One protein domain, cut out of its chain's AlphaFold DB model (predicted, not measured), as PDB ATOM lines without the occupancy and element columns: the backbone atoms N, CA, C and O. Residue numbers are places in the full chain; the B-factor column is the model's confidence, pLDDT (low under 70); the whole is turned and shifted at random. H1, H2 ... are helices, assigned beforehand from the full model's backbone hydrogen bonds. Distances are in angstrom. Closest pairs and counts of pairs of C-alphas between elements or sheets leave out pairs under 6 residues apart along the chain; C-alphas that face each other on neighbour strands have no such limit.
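Overview. This is residues 2 to 42 and 72 to 82 of the 378 residues of the protein "RING-type domain-containing protein" of Thraustotheca clavata (UniProt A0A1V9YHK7). One long, unbent helix, H1, makes nearly the whole length of a rod, and a short stretch with the five-residue helix H2 sits beside its last turns. Residues 2 to 29 of H1 stand free. The printed part has 52 residues, with two named helices in the order H1, H2 and no named strand; the class is all helix. It is extended, with a radius of gyration of the C-alphas of 19.0 A and spans of 61 by 18 by 10 A.

Arrangement. Start with H1, residues 2 to 40, where every O i to N i+4 pair is within hydrogen-bond range. Then look at H2, residues 74 to 78, where 0 of 1 such pairs and 2 of 2 O i to N i+3 pairs are within range. The two helices are close but not clearly touching: their closest C-alphas, those of Ala 37 and Lys 77, are 7.1 A apart.

Along the chain. Find C-alpha 2 at (19.674, 2.254, 18.489); from there H1 runs 57.1 A to C-alpha 40 at (-29.304, -27.092, 17.493). H2 runs 7.1 A and ends at C-alpha 78, at (-27.927, -24.408, 29.246).

Size, cuts and confidence. The C-alphas of Glu 2 and Gln 82, the two farthest apart, are 61.0 A apart. Residues 43 to 71 are not printed, and C-alphas 42 and 72 are 22.9 A apart across this cut. In the B-factor column, pLDDT is under 70 at residues 30 to 31, 33 to 42 and 72 to 82 of this model.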
ATOM      1  N   GLU A   2      20.653   2.451  19.583       84.19
ATOM      2  CA  GLU A   2      19.674   2.254  18.489       84.19
ATOM      3  C   GLU A   2      19.229   0.792  18.282       84.19
ATOM      4  O   GLU A   2      18.035   0.528  18.174       84.19
ATOM      5  N   TYR A   3      20.156  -0.172  18.327       87.00
ATOM      6  CA  TYR A   3      19.830  -1.600  18.164       87.00
ATOM      7  C   TYR A   3      18.940  -2.168  19.282       87.00
ATOM      8  O   TYR A   3      18.073  -3.002  19.029       87.00
ATOM      9  N   GLU A   4      19.123  -1.709  20.523       90.81
ATOM     10  CA  GLU A   4      18.300  -2.182  21.641       90.81
ATOM     11  C   GLU A   4      16.875  -1.632  21.566       90.81
ATOM     12  O   GLU A   4      15.920  -2.370  21.799       90.81
ATOM     13  N   LEU A   5      16.713  -0.373  21.144       91.62
ATOM     14  CA  LEU A   5      15.396   0.222  20.929       91.62
ATOM     15  C   LEU A   5      14.624  -0.503  19.815       91.62
ATOM     16  O   LEU A   5      13.426  -0.756  19.952       91.62
ATOM     17  N   GLN A   6      15.315  -0.889  18.740       91.88
ATOM     18  CA  GLN A   6      14.717  -1.626  17.629       91.88
ATOM     19  C   GLN A   6      14.250  -3.029  18.052       91.88
ATOM     20  O   GLN A   6      13.149  -3.445  17.687       91.88
ATOM     21  N   ASN A   7      15.026  -3.723  18.889       91.38
ATOM     22  CA  ASN A   7      14.648  -5.031  19.430       91.38
ATOM     23  C   ASN A   7      13.448  -4.948  20.386       91.38
ATOM     24  O   ASN A   7      12.555  -5.794  20.326       91.38
ATOM     25  N   VAL A   8      13.380  -3.913  21.231       93.44
ATOM     26  CA  VAL A   8      12.246  -3.701  22.146       93.44
ATOM     27  C   VAL A   8      10.962  -3.380  21.374       93.44
ATOM     28  O   VAL A   8       9.904  -3.923  21.692       93.44
ATOM     29  N   LEU A   9      11.042  -2.560  20.323       92.06
ATOM     30  CA  LEU A   9       9.898  -2.256  19.455       92.06
ATOM     31  C   LEU A   9       9.408  -3.490  18.687       92.06
ATOM     32  O   LEU A   9       8.201  -3.722  18.611       92.06
ATOM     33  N   ALA A  10      10.325  -4.310  18.166       92.69
ATOM     34  CA  ALA A  10       9.978  -5.563  17.499       92.69
ATOM     35  C   ALA A  10       9.298  -6.557  18.461       92.69
ATOM     36  O   ALA A  10       8.301  -7.190  18.104       92.69
ATOM     37  N   LEU A  11       9.778  -6.655  19.705       93.62
ATOM     38  CA  LEU A  11       9.163  -7.490  20.738       93.62
ATOM     39  C   LEU A  11       7.763  -6.981  21.123       93.62
ATOM     40  O   LEU A  11       6.815  -7.757  21.189       93.62
ATOM     41  N   ALA A  12       7.598  -5.671  21.312       92.00
ATOM     42  CA  ALA A  12       6.297  -5.081  21.627       92.00
ATOM     43  C   ALA A  12       5.278  -5.306  20.496       92.00
ATOM     44  O   ALA A  12       4.123  -5.649  20.759       92.00
ATOM     45  N   PHE A  13       5.709  -5.172  19.239       94.62
ATOM     46  CA  PHE A  13       4.856  -5.418  18.077       94.62
ATOM     47  C   PHE A  13       4.458  -6.894  17.960       94.62
ATOM     48  O   PHE A  13       3.282  -7.198  17.778       94.62
ATOM     49  N   THR A  14       5.404  -7.823  18.126       92.62
ATOM     50  CA  THR A  14       5.117  -9.268  18.077       92.62
ATOM     51  C   THR A  14       4.198  -9.715  19.214       92.62
ATOM     52  O   THR A  14       3.242 -10.450  18.959       92.62
ATOM     53  N   CYS A  15       4.387  -9.210  20.438       94.12
ATOM     54  CA  CYS A  15       3.445  -9.425  21.540       94.12
ATOM     55  C   CYS A  15       2.058  -8.835  21.238       94.12
ATOM     56  O   CYS A  15       1.048  -9.487  21.502       94.12
ATOM     57  N   GLY A  16       1.990  -7.639  20.646       93.06
ATOM     58  CA  GLY A  16       0.731  -7.014  20.232       93.06
ATOM     59  C   GLY A  16      -0.027  -7.840  19.189       93.06
ATOM     60  O   GLY A  16      -1.222  -8.086  19.349       93.06
ATOM     61  N   VAL A  17       0.672  -8.338  18.165       93.19
ATOM     62  CA  VAL A  17       0.100  -9.222  17.136       93.19
ATOM     63  C   VAL A  17      -0.358 -10.543  17.746       93.19
ATOM     64  O   VAL A  17      -1.445 -11.016  17.419       93.19
ATOM     65  N   PHE A  18       0.413 -11.118  18.673       94.62
ATOM     66  CA  PHE A  18       0.036 -12.359  19.348       94.62
ATOM     67  C   PHE A  18      -1.234 -12.194  20.190       94.62
ATOM     68  O   PHE A  18      -2.138 -13.024  20.091       94.62
ATOM     69  N   LEU A  19      -1.344 -11.106  20.961       91.44
ATOM     70  CA  LEU A  19      -2.541 -10.774  21.746       91.44
ATOM     71  C   LEU A  19      -3.759 -10.505  20.853       91.44
ATOM     72  O   LEU A  19      -4.879 -10.906  21.176       91.44
ATOM     73  N   TRP A  20      -3.552  -9.853  19.708       90.19
ATOM     74  CA  TRP A  20      -4.616  -9.626  18.734       90.19
ATOM     75  C   TRP A  20      -5.082 -10.935  18.082       90.19
ATOM     76  O   TRP A  20      -6.283 -11.181  17.997       90.19
ATOM     77  N   ALA A  21      -4.151 -11.818  17.714       89.44
ATOM     78  CA  ALA A  21      -4.451 -13.131  17.149       89.44
ATOM     79  C   ALA A  21      -5.180 -14.043  18.149       89.44
ATOM     80  O   ALA A  21      -6.162 -14.686  17.786       89.44
ATOM     81  N   THR A  22      -4.766 -14.060  19.422       88.75
ATOM     82  CA  THR A  22      -5.486 -14.812  20.469       88.75
ATOM     83  C   THR A  22      -6.894 -14.270  20.670       88.75
ATOM     84  O   THR A  22      -7.843 -15.050  20.749       88.75
ATOM     85  N   ARG A  23      -7.069 -12.944  20.679       86.06
ATOM     86  CA  ARG A  23      -8.398 -12.329  20.763       86.06
ATOM     87  C   ARG A  23      -9.277 -12.675  19.559       86.06
ATOM     88  O   ARG A  23     -10.459 -12.947  19.743       86.06
ATOM     89  N   LEU A  24      -8.719 -12.696  18.349       84.62
ATOM     90  CA  LEU A  24      -9.446 -13.078  17.137       84.62
ATOM     91  C   LEU A  24      -9.872 -14.554  17.171       84.62
ATOM     92  O   LEU A  24     -11.010 -14.865  16.832       84.62
ATOM     93  N   LEU A  25      -8.999 -15.455  17.627       84.31
ATOM     94  CA  LEU A  25      -9.319 -16.880  17.771       84.31
ATOM     95  C   LEU A  25     -10.428 -17.132  18.800       84.31
ATOM     96  O   LEU A  25     -11.300 -17.962  18.550       84.31
ATOM     97  N   LEU A  26     -10.434 -16.396  19.919       79.25
ATOM     98  CA  LEU A  26     -11.526 -16.457  20.894       79.25
ATOM     99  C   LEU A  26     -12.855 -16.023  20.263       79.25
ATOM    100  O   LEU A  26     -13.824 -16.768  20.332       79.25
ATOM    101  N   LEU A  27     -12.874 -14.899  19.539       73.62
ATOM    102  CA  LEU A  27     -14.079 -14.432  18.840       73.62
ATOM    103  C   LEU A  27     -14.579 -15.425  17.777       73.62
ATOM    104  O   LEU A  27     -15.783 -15.622  17.632       73.62
ATOM    105  N   LEU A  28     -13.675 -16.074  17.037       72.44
ATOM    106  CA  LEU A  28     -14.044 -17.096  16.052       72.44
ATOM    107  C   LEU A  28     -14.624 -18.351  16.715       72.44
ATOM    108  O   LEU A  28     -15.599 -18.914  16.213       72.44
ATOM    109  N   SER A  29     -14.064 -18.768  17.853       75.06
ATOM    110  CA  SER A  29     -14.628 -19.842  18.674       75.06
ATOM    111  C   SER A  29     -16.025 -19.472  19.179       75.06
ATOM    112  O   SER A  29     -16.952 -20.278  19.081       75.06
ATOM    113  N   ASP A  30     -16.212 -18.236  19.642       65.88
ATOM    114  CA  ASP A  30     -17.500 -17.736  20.128       65.88
ATOM    115  C   ASP A  30     -18.555 -17.755  19.012       65.88
ATOM    116  O   ASP A  30     -19.637 -18.321  19.192       65.88
ATOM    117  N   LEU A  31     -18.219 -17.258  17.819       66.94
ATOM    118  CA  LEU A  31     -19.095 -17.316  16.643       66.94
ATOM    119  C   LEU A  31     -19.451 -18.753  16.249       66.94
ATOM    120  O   LEU A  31     -20.599 -19.041  15.904       66.94
ATOM    121  N   TYR A  32     -18.494 -19.677  16.332       72.56
ATOM    122  CA  TYR A  32     -18.732 -21.088  16.040       72.56
ATOM    123  C   TYR A  32     -19.694 -21.730  17.051       72.56
ATOM    124  O   TYR A  32     -20.618 -22.451  16.663       72.56
ATOM    125  N   THR A  33     -19.534 -21.438  18.346       66.19
ATOM    126  CA  THR A  33     -20.450 -21.939  19.385       66.19
ATOM    127  C   THR A  33     -21.860 -21.372  19.234       66.19
ATOM    128  O   THR A  33     -22.821 -22.138  19.327       66.19
ATOM    129  N   MET A  34     -21.997 -20.081  18.908       56.50
ATOM    130  CA  MET A  34     -23.292 -19.462  18.609       56.50
ATOM    131  C   MET A  34     -23.949 -20.104  17.384       56.50
ATOM    132  O   MET A  34     -25.107 -20.509  17.462       56.50
ATOM    133  N   LYS A  35     -23.207 -20.304  16.285       59.53
ATOM    134  CA  LYS A  35     -23.719 -20.966  15.073       59.53
ATOM    135  C   LYS A  35     -24.223 -22.383  15.359       59.53
ATOM    136  O   LYS A  35     -25.282 -22.774  14.873       59.53
ATOM    137  N   ASN A  36     -23.501 -23.143  16.182       61.59
ATOM    138  CA  ASN A  36     -23.916 -24.489  16.578       61.59
ATOM    139  C   ASN A  36     -25.133 -24.491  17.516       61.59
ATOM    140  O   ASN A  36     -25.986 -25.368  17.387       61.59
ATOM    141  N   ALA A  37     -25.249 -23.524  18.431       52.41
ATOM    142  CA  ALA A  37     -26.422 -23.376  19.293       52.41
ATOM    143  C   ALA A  37     -27.675 -23.004  18.481       52.41
ATOM    144  O   ALA A  37     -28.719 -23.636  18.635       52.41
ATOM    145  N   VAL A  38     -27.548 -22.059  17.548       53.12
ATOM    146  CA  VAL A  38     -28.599 -21.668  16.592       53.12
ATOM    147  C   VAL A  38     -29.046 -22.871  15.755       53.12
ATOM    148  O   VAL A  38     -30.241 -23.160  15.681       53.12
ATOM    149  N   LYS A  39     -28.092 -23.647  15.215       53.53
ATOM    150  CA  LYS A  39     -28.376 -24.875  14.450       53.53
ATOM    151  C   LYS A  39     -29.085 -25.941  15.295       53.53
ATOM    152  O   LYS A  39     -30.017 -26.570  14.808       53.53
ATOM    153  N   LYS A  40     -28.682 -26.132  16.558       53.06
ATOM    154  CA  LYS A  40     -29.304 -27.092  17.493       53.06
ATOM    155  C   LYS A  40     -30.759 -26.741  17.818       53.06
ATOM    156  O   LYS A  40     -31.561 -27.643  18.034       53.06
ATOM    157  N   HIS A  41     -31.094 -25.454  17.864       44.03
ATOM    158  CA  HIS A  41     -32.435 -24.975  18.204       44.03
ATOM    159  C   HIS A  41     -33.300 -24.628  16.982       44.03
ATOM    160  O   HIS A  41     -34.368 -24.052  17.157       44.03
ATOM    161  N   HIS A  42     -32.867 -24.995  15.767       41.50
ATOM    162  CA  HIS A  42     -33.583 -24.730  14.511       41.50
ATOM    163  C   HIS A  42     -33.976 -23.253  14.308       41.50
ATOM    164  O   HIS A  42     -34.973 -22.955  13.658       41.50
ATOM    165  N   SER A  72     -20.288 -15.567  31.175       39.97
ATOM    166  CA  SER A  72     -19.640 -16.862  30.943       39.97
ATOM    167  C   SER A  72     -20.445 -17.690  29.935       39.97
ATOM    168  O   SER A  72     -21.557 -18.130  30.227       39.97
ATOM    169  N   LEU A  73     -19.863 -17.918  28.759       46.75
ATOM    170  CA  LEU A  73     -20.477 -18.518  27.565       46.75
ATOM    171  C   LEU A  73     -21.011 -19.950  27.761       46.75
ATOM    172  O   LEU A  73     -21.828 -20.417  26.970       46.75
ATOM    173  N   ASN A  74     -20.641 -20.625  28.854       48.75
ATOM    174  CA  ASN A  74     -21.260 -21.890  29.266       48.75
ATOM    175  C   ASN A  74     -22.763 -21.745  29.571       48.75
ATOM    176  O   ASN A  74     -23.516 -22.696  29.387       48.75
ATOM    177  N   ILE A  75     -23.213 -20.546  29.957       47.97
ATOM    178  CA  ILE A  75     -24.619 -20.258  30.270       47.97
ATOM    179  C   ILE A  75     -25.504 -20.337  29.015       47.97
ATOM    180  O   ILE A  75     -26.637 -20.801  29.105       47.97
ATOM    181  N   LEU A  76     -24.995 -19.973  27.830       43.25
ATOM    182  CA  LEU A  76     -25.761 -20.051  26.573       43.25
ATOM    183  C   LEU A  76     -26.100 -21.495  26.176       43.25
ATOM    184  O   LEU A  76     -27.102 -21.730  25.507       43.25
ATOM    185  N   LYS A  77     -25.290 -22.468  26.606       43.91
ATOM    186  CA  LYS A  77     -25.480 -23.893  26.299       43.91
ATOM    187  C   LYS A  77     -26.591 -24.540  27.137       43.91
ATOM    188  O   LYS A  77     -27.130 -25.566  26.725       43.91
ATOM    189  N   GLU A  78     -26.919 -23.938  28.281       47.66
ATOM    190  CA  GLU A  78     -27.927 -24.408  29.246       47.66
ATOM    191  C   GLU A  78     -29.181 -23.521  29.302       47.66
ATOM    192  O   GLU A  78     -30.123 -23.815  30.039       47.66
ATOM    193  N   MET A  79     -29.233 -22.430  28.533       47.69
ATOM    194  CA  MET A  79     -30.406 -21.562  28.511       47.69
ATOM    195  C   MET A  79     -31.600 -22.238  27.827       47.69
ATOM    196  O   MET A  79     -31.487 -22.883  26.786       47.69
ATOM    197  N   THR A  80     -32.781 -22.036  28.410       54.00
ATOM    198  CA  THR A  80     -34.052 -22.405  27.788       54.00
ATOM    199  C   THR A  80     -34.263 -21.602  26.505       54.00
ATOM    200  O   THR A  80     -33.801 -20.464  26.389       54.00
ATOM    201  N   VAL A  81     -35.013 -22.167  25.553       47.72
ATOM    202  CA  VAL A  81     -35.340 -21.524  24.263       47.72
ATOM    203  C   VAL A  81     -35.854 -20.090  24.459       47.72
ATOM    204  O   VAL A  81     -35.439 -19.186  23.744       47.72
ATOM    205  N   GLN A  82     -36.655 -19.860  25.503       46.56
ATOM    206  CA  GLN A  82     -37.195 -18.547  25.867       46.56
ATOM    207  C   GLN A  82     -36.110 -17.521  26.242       46.56
ATOM    208  O   GLN A  82     -36.170 -16.374  25.804       46.56
TER     209      GLN A  82